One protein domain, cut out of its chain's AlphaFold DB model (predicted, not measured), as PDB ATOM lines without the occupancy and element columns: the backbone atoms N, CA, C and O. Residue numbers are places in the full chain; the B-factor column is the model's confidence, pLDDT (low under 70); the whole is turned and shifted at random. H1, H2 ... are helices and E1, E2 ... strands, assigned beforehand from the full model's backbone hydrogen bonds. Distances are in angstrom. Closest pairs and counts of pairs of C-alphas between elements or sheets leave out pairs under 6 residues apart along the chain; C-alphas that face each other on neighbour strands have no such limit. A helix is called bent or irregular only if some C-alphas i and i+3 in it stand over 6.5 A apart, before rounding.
ATOM      1  N   SER A 113     238.495 182.836 270.539       97.88
ATOM      2  CA  SER A 113     239.503 182.426 269.546       97.88
ATOM      3  C   SER A 113     239.006 181.354 268.568       97.88
ATOM      4  O   SER A 113     239.556 181.208 267.478       97.88
ATOM      5  N   GLU A 114     237.957 180.613 268.936       97.56
ATOM      6  CA  GLU A 114     237.415 179.501 268.152       97.56
ATOM      7  C   GLU A 114     236.306 179.942 267.183       97.56
ATOM      8  O   GLU A 114     235.728 179.112 266.475       97.56
ATOM      9  N   HIS A 115     236.016 181.246 267.116       97.56
ATOM     10  CA  HIS A 115     234.954 181.798 266.283       97.56
ATOM     11  C   HIS A 115     235.438 182.951 265.392       97.56
ATOM     12  O   HIS A 115     236.269 183.755 265.814       97.56
ATOM     13  N   PRO A 116     234.931 183.047 264.146       97.88
ATOM     14  CA  PRO A 116     235.236 184.159 263.252       97.88
ATOM     15  C   PRO A 116     234.503 185.433 263.687       97.88
ATOM     16  O   PRO A 116     233.583 185.388 264.498       97.88
ATOM     17  N   GLY A 117     234.823 186.553 263.050       98.00
ATOM     18  CA  GLY A 117     234.078 187.795 263.194       98.00
ATOM     19  C   GLY A 117     234.751 188.852 264.059       98.00
ATOM     20  O   GLY A 117     235.777 188.592 264.697       98.00
ATOM     21  N   PRO A 118     234.152 190.055 264.088       98.38
ATOM     22  CA  PRO A 118     234.587 191.106 264.983       98.38
ATOM     23  C   PRO A 118     234.327 190.692 266.427       98.38
ATOM     24  O   PRO A 118     233.225 190.282 266.792       98.38
ATOM     25  N   ASN A 119     235.330 190.888 267.265       98.19
ATOM     26  CA  ASN A 119     235.198 190.797 268.705       98.19
ATOM     27  C   ASN A 119     235.248 192.207 269.313       98.19
ATOM     28  O   ASN A 119     235.396 193.223 268.624       98.19
ATOM     29  N   GLY A 120     235.063 192.292 270.623       98.44
ATOM     30  CA  GLY A 120     235.165 193.570 271.305       98.44
ATOM     31  C   GLY A 120     235.218 193.439 272.809       98.44
ATOM     32  O   GLY A 120     235.072 192.353 273.373       98.44
ATOM     33  N   GLN A 121     235.438 194.575 273.455       98.56
ATOM     34  CA  GLN A 121     235.579 194.658 274.894       98.56
ATOM     35  C   GLN A 121     235.009 195.966 275.439       98.56
ATOM     36  O   GLN A 121     235.120 197.019 274.812       98.56
ATOM     37  N   ILE A 122     234.400 195.898 276.621       98.75
ATOM     38  CA  ILE A 122     233.867 197.068 277.321       98.75
ATOM     39  C   ILE A 122     234.502 197.148 278.704       98.75
ATOM     40  O   ILE A 122     234.439 196.201 279.489       98.75
ATOM     41  N   PHE A 123     235.078 198.304 279.008       98.44
ATOM     42  CA  PHE A 123     235.540 198.658 280.343       98.44
ATOM     43  C   PHE A 123     234.445 199.466 281.030       98.44
ATOM     44  O   PHE A 123     234.061 200.520 280.527       98.44
ATOM     45  N   TYR A 124     233.943 199.000 282.173       97.56
ATOM     46  CA  TYR A 124     232.966 199.749 282.963       97.56
ATOM     47  C   TYR A 124     233.610 200.430 284.163       97.56
ATOM     48  O   TYR A 124     234.422 199.844 284.879       97.56
ATOM     49  N   ARG A 125     233.174 201.657 284.445       95.12
ATOM     50  CA  ARG A 125     233.553 202.364 285.665       95.12
ATOM     51  C   ARG A 125     232.909 201.687 286.867       95.12
ATOM     52  O   ARG A 125     231.691 201.518 286.891       95.12
ATOM     53  N   GLU A 126     233.725 201.333 287.860       91.62
ATOM     54  CA  GLU A 126     233.293 200.792 289.165       91.62
ATOM     55  C   GLU A 126     232.475 199.483 289.105       91.62
ATOM     56  O   GLU A 126     232.015 198.997 290.134       91.62
ATOM     57  N   ASN A 127     232.316 198.892 287.920       96.19
ATOM     58  CA  ASN A 127     231.580 197.655 287.681       96.19
ATOM     59  C   ASN A 127     232.450 196.709 286.847       96.19
ATOM     60  O   ASN A 127     233.363 197.149 286.149       96.19
ATOM     61  N   SER A 128     232.158 195.414 286.911       95.75
ATOM     62  CA  SER A 128     232.863 194.362 286.177       95.75
ATOM     63  C   SER A 128     231.872 193.286 285.725       95.75
ATOM     64  O   SER A 128     230.798 193.163 286.326       95.75
ATOM     65  N   PRO A 129     232.204 192.488 284.694       95.44
ATOM     66  CA  PRO A 129     231.426 191.295 284.377       95.44
ATOM     67  C   PRO A 129     231.398 190.314 285.564       95.44
ATOM     68  O   PRO A 129     232.203 190.387 286.492       95.44
ATOM     69  N   GLU A 130     230.440 189.385 285.564       91.69
ATOM     70  CA  GLU A 130     230.172 188.525 286.730       91.69
ATOM     71  C   GLU A 130     231.311 187.551 287.054       91.69
ATOM     72  O   GLU A 130     231.477 187.147 288.206       91.69
ATOM     73  N   ARG A 131     232.070 187.131 286.035       92.81
ATOM     74  CA  ARG A 131     233.027 186.020 286.140       92.81
ATOM     75  C   ARG A 131     234.474 186.471 286.344       92.81
ATOM     76  O   ARG A 131     235.304 185.648 286.725       92.81
ATOM     77  N   HIS A 132     234.786 187.740 286.090       95.94
ATOM     78  CA  HIS A 132     236.138 188.290 286.175       95.94
ATOM     79  C   HIS A 132     236.123 189.824 286.249       95.94
ATOM     80  O   HIS A 132     235.096 190.465 286.054       95.94
ATOM     81  N   ASP A 133     237.283 190.423 286.510       96.75
ATOM     82  CA  ASP A 133     237.456 191.874 286.431       96.75
ATOM     83  C   ASP A 133     237.331 192.381 284.981       96.75
ATOM     84  O   ASP A 133     237.332 191.599 284.026       96.75
ATOM     85  N   ASN A 134     237.240 193.704 284.805       97.00
ATOM     86  CA  ASN A 134     237.247 194.327 283.479       97.00
ATOM     87  C   ASN A 134     238.414 193.832 282.589       97.00
ATOM     88  O   ASN A 134     239.499 193.530 283.093       97.00
ATOM     89  N   PRO A 135     238.235 193.840 281.257       98.19
ATOM     90  CA  PRO A 135     237.012 194.228 280.550       98.19
ATOM     91  C   PRO A 135     236.022 193.066 280.390       98.19
ATOM     92  O   PRO A 135     236.425 191.903 280.440       98.19
ATOM     93  N   ALA A 136     234.755 193.398 280.124       98.62
ATOM     94  CA  ALA A 136     233.812 192.462 279.508       98.62
ATOM     95  C   ALA A 136     234.216 192.208 278.047       98.62
ATOM     96  O   ALA A 136     234.666 193.147 277.393       98.62
ATOM     97  N   ARG A 137     234.086 190.980 277.536       98.62
ATOM     98  CA  ARG A 137     234.638 190.521 276.246       98.62
ATOM     99  C   ARG A 137     233.579 189.798 275.422       98.62
ATOM    100  O   ARG A 137     232.764 189.052 275.964       98.62
ATOM    101  N   PHE A 138     233.605 189.988 274.107       98.69
ATOM    102  CA  PHE A 138     232.546 189.527 273.207       98.69
ATOM    103  C   PHE A 138     233.116 188.927 271.924       98.69
ATOM    104  O   PHE A 138     234.068 189.464 271.371       98.69
ATOM    105  N   ASP A 139     232.493 187.859 271.436       98.38
ATOM    106  CA  ASP A 139     232.780 187.178 270.161       98.38
ATOM    107  C   ASP A 139     231.977 187.733 268.967       98.38
ATOM    108  O   ASP A 139     232.157 187.295 267.836       98.38
ATOM    109  N   SER A 140     231.057 188.665 269.220       98.44
ATOM    110  CA  SER A 140     230.245 189.331 268.201       98.44
ATOM    111  C   SER A 140     229.884 190.738 268.658       98.44
ATOM    112  O   SER A 140     229.484 190.949 269.812       98.44
ATOM    113  N   THR A 141     229.958 191.711 267.752       98.56
ATOM    114  CA  THR A 141     229.561 193.089 268.058       98.56
ATOM    115  C   THR A 141     228.038 193.200 268.146       98.56
ATOM    116  O   THR A 141     227.502 193.701 269.137       98.56
ATOM    117  N   LYS A 142     227.305 192.669 267.165       98.31
ATOM    118  CA  LYS A 142     225.841 192.758 267.098       98.31
ATOM    119  C   LYS A 142     225.135 191.826 268.079       98.31
ATOM    120  O   LYS A 142     224.155 192.231 268.701       98.31
ATOM    121  N   ALA A 143     225.544 190.563 268.175       98.00
ATOM    122  CA  ALA A 143     224.773 189.564 268.918       98.00
ATOM    123  C   ALA A 143     225.097 189.530 270.420       98.00
ATOM    124  O   ALA A 143     224.258 189.054 271.202       98.00
ATOM    125  N   CYS A 144     226.264 190.066 270.804       98.44
ATOM    126  CA  CYS A 144     226.792 190.030 272.167       98.44
ATOM    127  C   CYS A 144     227.120 191.432 272.708       98.44
ATOM    128  O   CYS A 144     226.461 191.867 273.651       98.44
ATOM    129  N   LEU A 145     228.063 192.166 272.101       98.69
ATOM    130  CA  LEU A 145     228.566 193.440 272.641       98.69
ATOM    131  C   LEU A 145     227.476 194.506 272.796       98.69
ATOM    132  O   LEU A 145     227.270 195.002 273.900       98.69
ATOM    133  N   PHE A 146     226.764 194.866 271.722       98.56
ATOM    134  CA  PHE A 146     225.750 195.928 271.780       98.56
ATOM    135  C   PHE A 146     224.541 195.586 272.666       98.56
ATOM    136  O   PHE A 146     224.128 196.446 273.443       98.56
ATOM    137  N   PRO A 147     223.980 194.359 272.637       98.00
ATOM    138  CA  PRO A 147     222.975 193.950 273.614       98.00
ATOM    139  C   PRO A 147     223.457 194.121 275.057       98.00
ATOM    140  O   PRO A 147     222.736 194.695 275.872       98.00
ATOM    141  N   TYR A 148     224.682 193.673 275.356       98.12
ATOM    142  CA  TYR A 148     225.268 193.795 276.685       98.12
ATOM    143  C   TYR A 148     225.457 195.265 277.075       98.12
ATOM    144  O   TYR A 148     225.085 195.653 278.180       98.12
ATOM    145  N   TYR A 149     225.974 196.091 276.162       98.38
ATOM    146  CA  TYR A 149     226.133 197.533 276.341       98.38
ATOM    147  C   TYR A 149     224.809 198.209 276.724       98.38
ATOM    148  O   TYR A 149     224.724 198.829 277.783       98.38
ATOM    149  N   PHE A 150     223.748 198.016 275.931       97.94
ATOM    150  CA  PHE A 150     222.449 198.643 276.195       97.94
ATOM    151  C   PHE A 150     221.777 198.126 277.471       97.94
ATOM    152  O   PHE A 150     221.093 198.884 278.161       97.94
ATOM    153  N   GLU A 151     221.915 196.840 277.798       97.44
ATOM    154  CA  GLU A 151     221.374 196.293 279.047       97.44
ATOM    155  C   GLU A 151     222.052 196.929 280.268       97.44
ATOM    156  O   GLU A 151     221.381 197.326 281.223       97.44
ATOM    157  N   HIS A 152     223.376 197.059 280.239       97.69
ATOM    158  CA  HIS A 152     224.135 197.592 281.367       97.69
ATOM    159  C   HIS A 152     224.003 199.113 281.484       97.69
ATOM    160  O   HIS A 152     223.906 199.622 282.602       97.69
ATOM    161  N   GLU A 153     223.862 199.831 280.368       96.12
ATOM    162  CA  GLU A 153     223.471 201.245 280.376       96.12
ATOM    163  C   GLU A 153     222.123 201.442 281.097       96.12
ATOM    164  O   GLU A 153     222.010 202.271 282.001       96.12
ATOM    165  N   GLN A 154     221.117 200.606 280.801       96.81
ATOM    166  CA  GLN A 154     219.814 200.638 281.485       96.81
ATOM    167  C   GLN A 154     219.904 200.297 282.982       96.81
ATOM    168  O   GLN A 154     219.062 200.732 283.771       96.81
ATOM    169  N   ARG A 155     220.931 199.545 283.393       96.81
ATOM    170  CA  ARG A 155     221.249 199.254 284.801       96.81
ATOM    171  C   ARG A 155     222.031 200.382 285.484       96.81
ATOM    172  O   ARG A 155     222.323 200.274 286.675       96.81
ATOM    173  N   GLY A 156     222.356 201.457 284.765       97.44
ATOM    174  CA  GLY A 156     223.104 202.608 285.269       97.44
ATOM    175  C   GLY A 156     224.622 202.420 285.266       97.44
ATOM    176  O   GLY A 156     225.326 203.179 285.931       97.44
ATOM    177  N   TRP A 157     225.143 201.417 284.557       97.50
ATOM    178  CA  TRP A 157     226.585 201.245 284.408       97.50
ATOM    179  C   TRP A 157     227.121 202.260 283.403       97.50
ATOM    180  O   TRP A 157     226.489 202.558 282.394       97.50
ATOM    181  N   THR A 158     228.310 202.795 283.675       96.88
ATOM    182  CA  THR A 158     228.981 203.741 282.777       96.88
ATOM    183  C   THR A 158     230.126 203.030 282.073       96.88
ATOM    184  O   THR A 158     231.096 202.648 282.729       96.88
ATOM    185  N   ALA A 159     230.024 202.854 280.756       97.44
ATOM    186  CA  ALA A 159     231.149 202.400 279.947       97.44
ATOM    187  C   ALA A 159     232.219 203.503 279.915       97.44
ATOM    188  O   ALA A 159     231.953 204.635 279.516       97.44
ATOM    189  N   GLU A 160     233.420 203.181 280.378       96.75
ATOM    190  CA  GLU A 160     234.591 204.053 280.328       96.75
ATOM    191  C   GLU A 160     235.291 203.966 278.970       96.75
ATOM    192  O   GLU A 160     235.775 204.977 278.466       96.75
ATOM    193  N   ALA A 161     235.284 202.780 278.355       97.94
ATOM    194  CA  ALA A 161     235.739 202.564 276.990       97.94
ATOM    195  C   ALA A 161     235.001 201.384 276.349       97.94
ATOM    196  O   ALA A 161     234.722 200.383 277.015       97.94
ATOM    197  N   VAL A 162     234.723 201.494 275.052       98.75
ATOM    198  CA  VAL A 162     234.184 200.415 274.219       98.75
ATOM    199  C   VAL A 162     235.145 200.239 273.056       98.75
ATOM    200  O   VAL A 162     235.348 201.171 272.285       98.75
ATOM    201  N   TYR A 163     235.744 199.062 272.937       98.88
ATOM    202  CA  TYR A 163     236.688 198.739 271.875       98.88
ATOM    203  C   TYR A 163     236.152 197.604 271.016       98.88
ATOM    204  O   TYR A 163     235.563 196.652 271.528       98.88
ATOM    205  N   VAL A 164     236.397 197.691 269.716       98.88
ATOM    206  CA  VAL A 164     235.975 196.699 268.724       98.88
ATOM    207  C   VAL A 164     237.126 196.399 267.773       98.88
ATOM    208  O   VAL A 164     237.988 197.257 267.573       98.88
ATOM    209  N   THR A 165     237.164 195.184 267.220       98.75
ATOM    210  CA  THR A 165     238.111 194.847 266.150       98.75
ATOM    211  C   THR A 165     237.936 195.824 264.993       98.75
ATOM    212  O   THR A 165     236.831 195.983 264.485       98.75
ATOM    213  N   ASP A 166     239.016 196.471 264.580       98.81
ATOM    214  CA  ASP A 166     239.029 197.447 263.503       98.81
ATOM    215  C   ASP A 166     239.687 196.845 262.267       98.81
ATOM    216  O   ASP A 166     240.905 196.639 262.220       98.81
ATOM    217  N   TYR A 167     238.865 196.570 261.260       98.81
ATOM    218  CA  TYR A 167     239.309 195.933 260.029       98.81
ATOM    219  C   TYR A 167     240.139 196.850 259.125       98.81
ATOM    220  O   TYR A 167     240.786 196.342 258.219       98.81
ATOM    221  N   SER A 168     240.240 198.149 259.429       98.75
ATOM    222  CA  SER A 168     241.210 199.055 258.792       98.75
ATOM    223  C   SER A 168     242.638 198.896 259.319       98.75
ATOM    224  O   SER A 168     243.592 199.448 258.773       98.75
ATOM    225  N   ARG A 169     242.823 198.155 260.419       98.38
ATOM    226  CA  ARG A 169     244.135 197.955 261.062       98.38
ATOM    227  C   ARG A 169     244.761 196.607 260.742       98.38
ATOM    228  O   ARG A 169     245.888 196.348 261.167       98.38
ATOM    229  N   ILE A 170     244.038 195.748 260.029       97.00
ATOM    230  CA  ILE A 170     244.436 194.376 259.738       97.00
ATOM    231  C   ILE A 170     244.198 194.047 258.268       97.00
ATOM    232  O   ILE A 170     243.189 194.427 257.689       97.00
ATOM    233  N   ASP A 171     245.125 193.296 257.681       97.00
ATOM    234  CA  ASP A 171     244.917 192.648 256.385       97.00
ATOM    235  C   ASP A 171     244.067 191.395 256.627       97.00
ATOM    236  O   ASP A 171     244.587 190.333 256.975       97.00
ATOM    237  N   TYR A 172     242.745 191.570 256.620       97.69
ATOM    238  CA  TYR A 172     241.803 190.531 257.017       97.69
ATOM    239  C   TYR A 172     241.549 189.522 255.903       97.69
ATOM    240  O   TYR A 172     241.532 189.837 254.714       97.69
ATOM    241  N   GLU A 173     241.230 188.295 256.304       97.94
ATOM    242  CA  GLU A 173     240.798 187.254 255.378       97.94
ATOM    243  C   GLU A 173     239.284 187.021 255.460       97.94
ATOM    244  O   GLU A 173     238.684 187.014 256.540       97.94
ATOM    245  N   ILE A 174     238.667 186.776 254.297       98.38
ATOM    246  CA  ILE A 174     237.307 186.244 254.189       98.38
ATOM    247  C   ILE A 174     237.392 184.756 253.852       98.38
ATOM    248  O   ILE A 174     237.879 184.365 252.791       98.38
ATOM    249  N   SER A 175     236.878 183.919 254.746       97.75
ATOM    250  CA  SER A 175     236.759 182.476 254.538       97.75
ATOM    251  C   SER A 175     235.361 182.106 254.045       97.75
ATOM    252  O   SER A 175     234.388 182.799 254.338       97.75
ATOM    253  N   VAL A 176     235.253 181.009 253.289       97.94
ATOM    254  CA  VAL A 176     233.966 180.491 252.803       97.94
ATOM    255  C   VAL A 176     233.754 179.078 253.324       97.94
ATOM    256  O   VAL A 176     234.513 178.168 252.990       97.94
ATOM    257  N   VAL A 177     232.694 178.883 254.103       95.94
ATOM    258  CA  VAL A 177     232.301 177.584 254.659       95.94
ATOM    259  C   VAL A 177     230.860 177.318 254.256       95.94
ATOM    260  O   VAL A 177     229.979 178.121 254.527       95.94
ATOM    261  N   GLU A 178     230.628 176.213 253.543       95.25
ATOM    262  CA  GLU A 178     229.289 175.818 253.066       95.25
ATOM    263  C   GLU A 178     228.551 176.916 252.269       95.25
ATOM    264  O   GLU A 178     227.327 177.006 252.277       95.25
ATOM    265  N   GLY A 179     229.307 177.744 251.537       95.69
ATOM    266  CA  GLY A 179     228.769 178.855 250.745       95.69
ATOM    267  C   GLY A 179     228.512 180.138 251.537       95.69
ATOM    268  O   GLY A 179     228.078 181.117 250.940       95.69
ATOM    269  N   GLN A 180     228.807 180.154 252.839       97.56
ATOM    270  CA  GLN A 180     228.710 181.330 253.693       97.56
ATOM    271  C   GLN A 180     230.083 181.975 253.895       97.56
ATOM    272  O   GLN A 180     231.068 181.283 254.150       97.56
ATOM    273  N   GLN A 181     230.134 183.300 253.786       98.38
ATOM    274  CA  GLN A 181     231.339 184.100 253.996       98.38
ATOM    275  C   GLN A 181     231.493 184.500 255.462       98.38
ATOM    276  O   GLN A 181     230.524 184.954 256.073       98.38
ATOM    277  N   TYR A 182     232.711 184.385 255.992       98.62
ATOM    278  CA  TYR A 182     233.071 184.758 257.359       98.62
ATOM    279  C   TYR A 182     234.355 185.571 257.385       98.62
ATOM    280  O   TYR A 182     235.336 185.188 256.745       98.62
ATOM    281  N   ILE A 183     234.365 186.650 258.161       98.50
ATOM    282  CA  ILE A 183     235.557 187.479 258.348       98.50
ATOM    283  C   ILE A 183     236.425 186.960 259.498       98.50
ATOM    284  O   ILE A 183     235.916 186.447 260.493       98.50
ATOM    285  N   GLN A 184     237.744 187.054 259.354       97.75
ATOM    286  CA  GLN A 184     238.714 186.621 260.360       97.75
ATOM    287  C   GLN A 184     238.507 187.300 261.730       97.75
ATOM    288  O   GLN A 184     238.146 188.474 261.808       97.75
ATOM    289  N   THR A 185     238.787 186.561 262.808       97.62
ATOM    290  CA  THR A 185     238.898 187.098 264.177       97.62
ATOM    291  C   THR A 185     240.306 187.633 264.449       97.62
ATOM    292  O   THR A 185     241.293 187.055 263.989       97.62
ATOM    293  N   ALA A 186     240.419 188.718 265.217       97.50
ATOM    294  CA  ALA A 186     241.701 189.295 265.623       97.50
ATOM    295  C   ALA A 186     241.667 189.716 267.098       97.50
ATOM    296  O   ALA A 186     240.766 190.436 267.511       97.50
ATOM    297  N   MET A 187     242.624 189.240 267.897       97.06
ATOM    298  CA  MET A 187     242.582 189.320 269.371       97.06
ATOM    299  C   MET A 187     243.715 190.150 269.991       97.06
ATOM    300  O   MET A 187     243.786 190.285 271.215       97.06
ATOM    301  N   ALA A 188     244.625 190.679 269.169       98.12
ATOM    302  CA  ALA A 188     245.764 191.458 269.641       98.12
ATOM    303  C   ALA A 188     245.337 192.906 269.955       98.12
ATOM    304  O   ALA A 188     244.493 193.458 269.255       98.12
ATOM    305  N   PRO A 189     245.886 193.554 270.998       97.75
ATOM    306  CA  PRO A 189     245.421 194.867 271.452       97.75
ATOM    307  C   PRO A 189     245.508 195.946 270.358       97.75
ATOM    308  O   PRO A 189     244.661 196.831 270.287       97.75
ATOM    309  N   GLU A 190     246.493 195.855 269.465       98.00
ATOM    310  CA  GLU A 190     246.698 196.777 268.350       98.00
ATOM    311  C   GLU A 190     245.645 196.678 267.238       98.00
ATOM    312  O   GLU A 190     245.601 197.576 266.394       98.00
ATOM    313  N   THR A 191     244.811 195.633 267.227       98.31
ATOM    314  CA  THR A 191     243.730 195.450 266.243       98.31
ATOM    315  C   THR A 191     242.426 196.096 266.690       98.31
ATOM    316  O   THR A 191     241.439 196.023 265.966       98.31
ATOM    317  N   PHE A 192     242.394 196.703 267.876       98.69
ATOM    318  CA  PHE A 192     241.211 197.365 268.408       98.69
ATOM    319  C   PHE A 192     241.249 198.876 268.180       98.69
ATOM    320  O   PHE A 192     242.286 199.516 268.358       98.69
ATOM    321  N   SER A 193     240.077 199.442 267.899       98.75
ATOM    322  CA  SER A 193     239.809 200.885 267.942       98.75
ATOM    323  C   SER A 193     238.625 201.170 268.861       98.75
ATOM    324  O   SER A 193     237.826 200.277 269.163       98.75
ATOM    325  N   ASN A 194     238.523 202.406 269.355       98.62
ATOM    326  CA  ASN A 194     237.352 202.825 270.122       98.62
ATOM    327  C   ASN A 194     236.121 202.796 269.205       98.62
ATOM    328  O   ASN A 194     236.168 203.304 268.088       98.62
ATOM    329  N   ALA A 195     235.022 202.213 269.675       98.69
ATOM    330  CA  ALA A 195     233.791 202.075 268.905       98.69
ATOM    331  C   ALA A 195     233.190 203.426 268.479       98.69
ATOM    332  O   ALA A 195     232.505 203.488 267.462       98.69
ATOM    333  N   ALA A 196     233.461 204.506 269.218       98.25
ATOM    334  CA  ALA A 196     233.034 205.854 268.845       98.25
ATOM    335  C   ALA A 196     233.812 206.428 267.643       98.25
ATOM    336  O   ALA A 196     233.322 207.348 266.990       98.25
ATOM    337  N   ASP A 197     234.991 205.878 267.339       98.56
ATOM    338  CA  ASP A 197     235.915 206.377 266.313       98.56
ATOM    339  C   ASP A 197     235.901 205.523 265.030       98.56
ATOM    340  O   ASP A 197     236.775 205.663 264.176       98.56
ATOM    341  N   VAL A 198     234.923 204.623 264.881       98.88
ATOM    342  CA  VAL A 198     234.780 203.738 263.716       98.88
ATOM    343  C   VAL A 198     233.391 203.853 263.095       98.88
ATOM    344  O   VAL A 198     232.408 204.204 263.753       98.88
ATOM    345  N   VAL A 199     233.295 203.500 261.817       98.88
ATOM    346  CA  VAL A 199     232.021 203.176 261.176       98.88
ATOM    347  C   VAL A 199     231.796 201.671 261.216       98.88
ATOM    348  O   VAL A 199     232.731 200.884 261.108       98.88
ATOM    349  N   PHE A 200     230.544 201.256 261.342       98.94
ATOM    350  CA  PHE A 200     230.136 199.860 261.292       98.94
ATOM    351  C   PHE A 200     229.432 199.583 259.973       98.94
ATOM    352  O   PHE A 200     228.426 200.224 259.659       98.94
ATOM    353  N   VAL A 201     229.901 198.591 259.222       98.88
ATOM    354  CA  VAL A 201     229.124 198.013 258.129       98.88
ATOM    355  C   VAL A 201     228.073 197.089 258.723       98.88
ATOM    356  O   VAL A 201     228.386 196.142 259.445       98.88
ATOM    357  N   VAL A 202     226.810 197.372 258.417       98.56
ATOM    358  CA  VAL A 202     225.658 196.603 258.887       98.56
ATOM    359  C   VAL A 202     224.888 196.021 257.712       98.56
ATOM    360  O   VAL A 202     224.680 196.685 256.696       98.56
ATOM    361  N   GLY A 203     224.404 194.789 257.882       97.62
ATOM    362  CA  GLY A 203     223.599 194.108 256.864       97.62
ATOM    363  C   GLY A 203     224.389 193.656 255.636       97.62
ATOM    364  O   GLY A 203     223.792 193.556 254.569       97.62
ATOM    365  N   SER A 204     225.695 193.423 255.782       98.31
ATOM    366  CA  SER A 204     226.499 192.725 254.781       98.31
ATOM    367  C   SER A 204     226.191 191.225 254.763       98.31
ATOM    368  O   SER A 204     225.665 190.666 255.730       98.31
ATOM    369  N   ASP A 205     226.572 190.569 253.668       98.12
ATOM    370  CA  ASP A 205     226.511 189.113 253.498       98.12
ATOM    371  C   ASP A 205     227.694 188.386 254.178       98.12
ATOM    372  O   ASP A 205     227.768 187.155 254.177       98.12
ATOM    373  N   VAL A 206     228.627 189.133 254.784       98.56
ATOM    374  CA  VAL A 206     229.766 188.593 255.539       98.56
ATOM    375  C   VAL A 206     229.397 188.436 257.010       98.56
ATOM    376  O   VAL A 206     228.908 189.362 257.657       98.56
ATOM    377  N   HIS A 207     229.632 187.241 257.542       98.25
ATOM    378  CA  HIS A 207     229.201 186.846 258.875       98.25
ATOM    379  C   HIS A 207     230.351 186.889 259.893       98.25
ATOM    380  O   HIS A 207     231.519 186.681 259.558       98.25
ATOM    381  N   GLY A 208     229.991 187.115 261.155       97.56
ATOM    382  CA  GLY A 208     230.822 186.837 262.325       97.56
ATOM    383  C   GLY A 208     230.392 185.552 263.040       97.56
ATOM    384  O   GLY A 208     229.695 184.708 262.466       97.56
ATOM    385  N   ALA A 209     230.771 185.418 264.313       94.25
ATOM    386  CA  ALA A 209     230.551 184.225 265.134       94.25
ATOM    387  C   ALA A 209     229.079 183.787 265.191       94.25
ATOM    388  O   ALA A 209     228.766 182.597 265.207       94.25
ATOM    389  N   MET A 210     228.164 184.761 265.196       94.75
ATOM    390  CA  MET A 210     226.726 184.550 265.386       94.75
ATOM    391  C   MET A 210     225.889 184.916 264.150       94.75
ATOM    392  O   MET A 210     224.697 185.214 264.259       94.75
ATOM    393  N   GLY A 211     226.501 184.879 262.964       95.44
ATOM    394  CA  GLY A 211     225.850 185.199 261.695       95.44
ATOM    395  C   GLY A 211     226.068 186.651 261.274       95.44
ATOM    396  O   GLY A 211     227.168 187.168 261.423       95.44
ATOM    397  N   ALA A 212     225.034 187.305 260.731       97.06
ATOM    398  CA  ALA A 212     225.117 188.710 260.327       97.06
ATOM    399  C   ALA A 212     225.567 189.585 261.504       97.06
ATOM    400  O   ALA A 212     224.913 189.547 262.551       97.06
ATOM    401  N   ASP A 213     226.611 190.389 261.310       98.19
ATOM    402  CA  ASP A 213     227.280 191.151 262.371       98.19
ATOM    403  C   ASP A 213     227.452 192.641 262.012       98.19
ATOM    404  O   ASP A 213     227.005 193.080 260.949       98.19
ATOM    405  N   PHE A 214     228.045 193.432 262.914       98.62
ATOM    406  CA  PHE A 214     228.432 194.826 262.663       98.62
ATOM    407  C   PHE A 214     229.955 194.925 262.525       98.62
ATOM    408  O   PHE A 214     230.684 194.804 263.510       98.62
ATOM    409  N   ILE A 215     230.436 195.135 261.301       98.81
ATOM    410  CA  ILE A 215     231.857 195.012 260.950       98.81
ATOM    411  C   ILE A 215     232.522 196.400 261.025       98.81
ATOM    412  O   ILE A 215     232.146 197.264 260.231       98.81
ATOM    413  N   PRO A 216     233.443 196.658 261.972       98.88
ATOM    414  CA  PRO A 216     233.958 198.006 262.227       98.88
ATOM    415  C   PRO A 216     235.187 198.370 261.380       98.88
ATOM    416  O   PRO A 216     236.071 197.537 261.185       98.88
ATOM    417  N   PHE A 217     235.264 199.630 260.949       98.88
ATOM    418  CA  PHE A 217     236.379 200.224 260.200       98.88
ATOM    419  C   PHE A 217     236.650 201.648 260.705       98.88
ATOM    420  O   PHE A 217     235.727 202.469 260.743       98.88
ATOM    421  N   SER A 218     237.886 201.971 261.093       98.81
ATOM    422  CA  SER A 218     238.273 203.364 261.389       98.81
ATOM    423  C   SER A 218     238.458 204.207 260.131       98.81
ATOM    424  O   SER A 218     238.271 205.425 260.186       98.81
ATOM    425  N   ASP A 219     238.768 203.586 258.992       98.75
ATOM    426  CA  ASP A 219     238.723 204.245 257.694       98.75
ATOM    427  C   ASP A 219     237.318 204.103 257.083       98.75
ATOM    428  O   ASP A 219     236.849 203.018 256.728       98.75
ATOM    429  N   ALA A 220     236.613 205.230 256.974       98.56
ATOM    430  CA  ALA A 220     235.249 205.255 256.458       98.56
ATOM    431  C   ALA A 220     235.155 204.895 254.964       98.56
ATOM    432  O   ALA A 220     234.118 204.375 254.532       98.56
ATOM    433  N   ASP A 221     236.206 205.151 254.181       98.75
ATOM    434  CA  ASP A 221     236.248 204.795 252.764       98.75
ATOM    435  C   ASP A 221     236.419 203.278 252.610       98.75
ATOM    436  O   ASP A 221     235.738 202.669 251.784       98.75
ATOM    437  N   GLU A 222     237.233 202.642 253.458       98.88
ATOM    438  CA  GLU A 222     237.362 201.178 253.497       98.88
ATOM    439  C   GLU A 222     236.063 200.498 253.939       98.88
ATOM    440  O   GLU A 222     235.619 199.544 253.299       98.88
ATOM    441  N   GLY A 223     235.390 201.027 254.966       98.81
ATOM    442  CA  GLY A 223     234.073 200.529 255.370       98.81
ATOM    443  C   GLY A 223     233.023 200.668 254.261       98.81
ATOM    444  O   GLY A 223     232.191 199.782 254.066       98.81
ATOM    445  N   THR A 224     233.071 201.756 253.486       98.81
ATOM    446  CA  THR A 224     232.188 201.945 252.324       98.81
ATOM    447  C   THR A 224     232.519 200.953 251.209       98.81
ATOM    448  O   THR A 224     231.610 200.316 250.684       98.81
ATOM    449  N   ALA A 225     233.801 200.755 250.897       98.81
ATOM    450  CA  ALA A 225     234.238 199.778 249.903       98.81
ATOM    451  C   ALA A 225     233.822 198.349 250.286       98.81
ATOM    452  O   ALA A 225     233.315 197.606 249.446       98.81
ATOM    453  N   PHE A 226     233.951 197.989 251.565       98.81
ATOM    454  CA  PHE A 226     233.480 196.709 252.081       98.81
ATOM    455  C   PHE A 226     231.961 196.554 251.911       98.81
ATOM    456  O   PHE A 226     231.490 195.501 251.481       98.81
ATOM    457  N   ALA A 227     231.180 197.593 252.224       98.81
ATOM    458  CA  ALA A 227     229.727 197.573 252.048       98.81
ATOM    459  C   ALA A 227     229.306 197.491 250.568       98.81
ATOM    460  O   ALA A 227     228.309 196.847 250.248       98.81
ATOM    461  N   ASP A 228     230.058 198.112 249.660       98.75
ATOM    462  CA  ASP A 228     229.812 198.024 248.218       98.75
ATOM    463  C   ASP A 228     230.113 196.619 247.671       98.75
ATOM    464  O   ASP A 228     229.396 196.128 246.796       98.75
ATOM    465  N   GLU A 229     231.153 195.957 248.188       98.56
ATOM    466  CA  GLU A 229     231.551 194.609 247.769       98.56
ATOM    467  C   GLU A 229     230.642 193.516 248.346       98.56
ATOM    468  O   GLU A 229     230.194 192.628 247.618       98.56
ATOM    469  N   PHE A 230     230.354 193.581 249.646       98.44
ATOM    470  CA  PHE A 230     229.657 192.527 250.390       98.44
ATOM    471  C   PHE A 230     228.216 192.882 250.763       98.44
ATOM    472  O   PHE A 230     227.567 192.152 251.514       98.44
ATOM    473  N   GLY A 231     227.711 194.007 250.262       98.44
ATOM    474  CA  GLY A 231     226.408 194.539 250.624       98.44
ATOM    475  C   GLY A 231     226.384 195.207 252.001       98.44
ATOM    476  O   GLY A 231     227.327 195.159 252.794       98.44
ATOM    477  N   GLY A 232     225.244 195.825 252.302       98.06
ATOM    478  CA  GLY A 232     225.009 196.530 253.555       98.06
ATOM    479  C   GLY A 232     225.119 198.045 253.413       98.06
ATOM    480  O   GLY A 232     224.852 198.617 252.357       98.06
ATOM    481  N   ARG A 233     225.416 198.709 254.529       98.56
ATOM    482  CA  ARG A 233     225.631 200.161 254.619       98.56
ATOM    483  C   ARG A 233     226.463 200.490 255.852       98.56
ATOM    484  O   ARG A 233     226.442 199.725 256.814       98.56
ATOM    485  N   THR A 234     227.099 201.651 255.864       98.75
ATOM    486  CA  THR A 234     227.814 202.159 257.039       98.75
ATOM    487  C   THR A 234     226.879 202.906 258.000       98.75
ATOM    488  O   THR A 234     225.889 203.523 257.588       98.75
ATOM    489  N   VAL A 235     227.168 202.813 259.300       98.75
ATOM    490  CA  VAL A 235     226.558 203.589 260.397       98.75
ATOM    491  C   VAL A 235     227.616 203.955 261.430       98.75
ATOM    492  O   VAL A 235     228.622 203.259 261.541       98.75
ATOM    493  N   THR A 236     227.395 205.007 262.212       98.62
ATOM    494  CA  THR A 236     228.225 205.282 263.397       98.62
ATOM    495  C   THR A 236     227.716 204.495 264.607       98.62
ATOM    496  O   THR A 236     226.631 203.912 264.568       98.62
ATOM    497  N   MET A 237     228.478 204.486 265.706       98.06
ATOM    498  CA  MET A 237     228.024 203.886 266.966       98.06
ATOM    499  C   MET A 237     226.704 204.497 267.468       98.06
ATOM    500  O   MET A 237     225.820 203.755 267.891       98.06
ATOM    501  N   ASP A 238     226.543 205.819 267.364       97.62
ATOM    502  CA  ASP A 238     225.346 206.543 267.828       97.62
ATOM    503  C   ASP A 238     224.075 206.174 267.044       97.62
ATOM    504  O   ASP A 238     222.958 206.278 267.555       97.62
ATOM    505  N   ASP A 239     224.234 205.721 265.800       98.06
ATOM    506  CA  ASP A 239     223.131 205.261 264.956       98.06
ATOM    507  C   ASP A 239     222.688 203.826 265.293       98.06
ATOM    508  O   ASP A 239     221.612 203.385 264.861       98.06
ATOM    509  N   ILE A 240     223.496 203.068 266.042       98.00
ATOM    510  CA  ILE A 240     223.169 201.700 266.442       98.00
ATOM    511  C   ILE A 240     222.111 201.752 267.538       98.00
ATOM    512  O   ILE A 240     222.303 202.292 268.621       98.00
ATOM    513  N   THR A 241     220.967 201.134 267.260       96.19
ATOM    514  CA  THR A 241     219.832 201.094 268.187       96.19
ATOM    515  C   THR A 241     219.456 199.657 268.528       96.19
ATOM    516  O   THR A 241     219.669 198.762 267.704       96.19
ATOM    517  N   PRO A 242     218.784 199.410 269.671       94.38
ATOM    518  CA  PRO A 242     218.271 198.082 270.011       94.38
ATOM    519  C   PRO A 242     217.444 197.431 268.890       94.38
ATOM    520  O   PRO A 242     217.545 196.233 268.650       94.38
ATOM    521  N   LYS A 243     216.698 198.232 268.114       94.00
ATOM    522  CA  LYS A 243     215.911 197.756 266.965       94.00
ATOM    523  C   LYS A 243     216.768 197.092 265.877       94.00
ATOM    524  O   LYS A 243     216.290 196.190 265.195       94.00
TER     525      LYS A 243
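AT A GLANCE: This is residues 113 to 243 of the 247 residues of the protein "Nitrous oxide reductase accessory protein NosL" of Haloplanus aerogenes (UniProt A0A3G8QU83). Two sheets follow each other along the longest axis, each with a helix packed on it: H1 covers one face of the sheet E2 E1 E3 E6 and reaches E8 of the second sheet with residues 141 to 146, while H2 packs on the second sheet's other face. That second sheet is branched and strongly twisted round E7, which bends sharply, and the hairpin E4 E5 lies beside the part past the bend. The 131 printed residues run E1 E2 H1 E3 E4 E5 E6 E7 E8 H2 E9, a mixed class; E2 E1 E3 E6 is antiparallel, the branched sheet mixed. The whole is compact, with a radius of gyration of the C-alphas of 14.1 A and spans of 42 by 29 by 28 A.

HOW THE PARTS SIT: Start at E1, residues 120 to 125, which forms a hairpin with E2, residues 136 to 138; N 122 and O 136 are 2.9 A apart, within hydrogen-bond range. H1, residues 141 to 154, is on this sheet at a height over the sheet of 9.0 A, along the strands, at 1 degrees to E1 on the local plane; their closest C-alphas, of Gly 120 and Thr 141, are 6.5 A apart. H1 is irregular, with C-alphas 143 and 146 7.0 A apart. E3, residues 158 to 165, is antiparallel to E1, with N 121 and O 163 at 2.8 A. E2, H1 and E3 make a split strand-helix-strand unit, E1 between its strands, with a right-handed crossover. Two layers stand here, H1 on one face of the sheet. Next look at the hairpin of E4, residues 174 to 177, and E5, residues 180 to 183, with N 175 and O 182 at 2.8 A. E6, residues 192 to 194, is an edge strand antiparallel to E3, with N 164 and O 193 at 3.0 A. E7, residues 199 to 208, bends by 112 degrees at residue 205; it is parallel to E5, with N 207 and O 181 at 2.9 A. E8, residues 211 to 217, forms a hairpin with E7, with N 201 and O 215 at 2.8 A, and touches H1 at the closest C-alphas, of Lys 142 and Asp 213, 5.2 A apart. H1 stands up from this sheet at 65 degrees. H2, residues 220 to 230, on the opposite face, touches E7 at the closest C-alphas, of Ser 204 and Phe 230, 5.4 A apart. E9, residues 233 to 236, is antiparallel to E7, with N 200 and O 235 at 2.8 A. In H2 every O i to N i+4 pair is within hydrogen-bond range, in H1 8 of 10.

IN THESE COORDINATES: Find C-alpha 120 at (235.165, 193.570, 271.305), where E1 begins its 16.9 A. H1 measures 18.2 A, E3 21.0 A, E7 16.4 A, E8 18.4 A and H2 15.2 A. E9 ends at C-alpha 236, (228.225, 205.282, 263.397).

THE WHOLE: The C-alphas farthest apart, of Glu 126 and Gly 179, are 44.5 A apart. The printed part has no cut, and no link is long. No printed residue is under 70 in pLDDT; the mean of the printed part is 97.7.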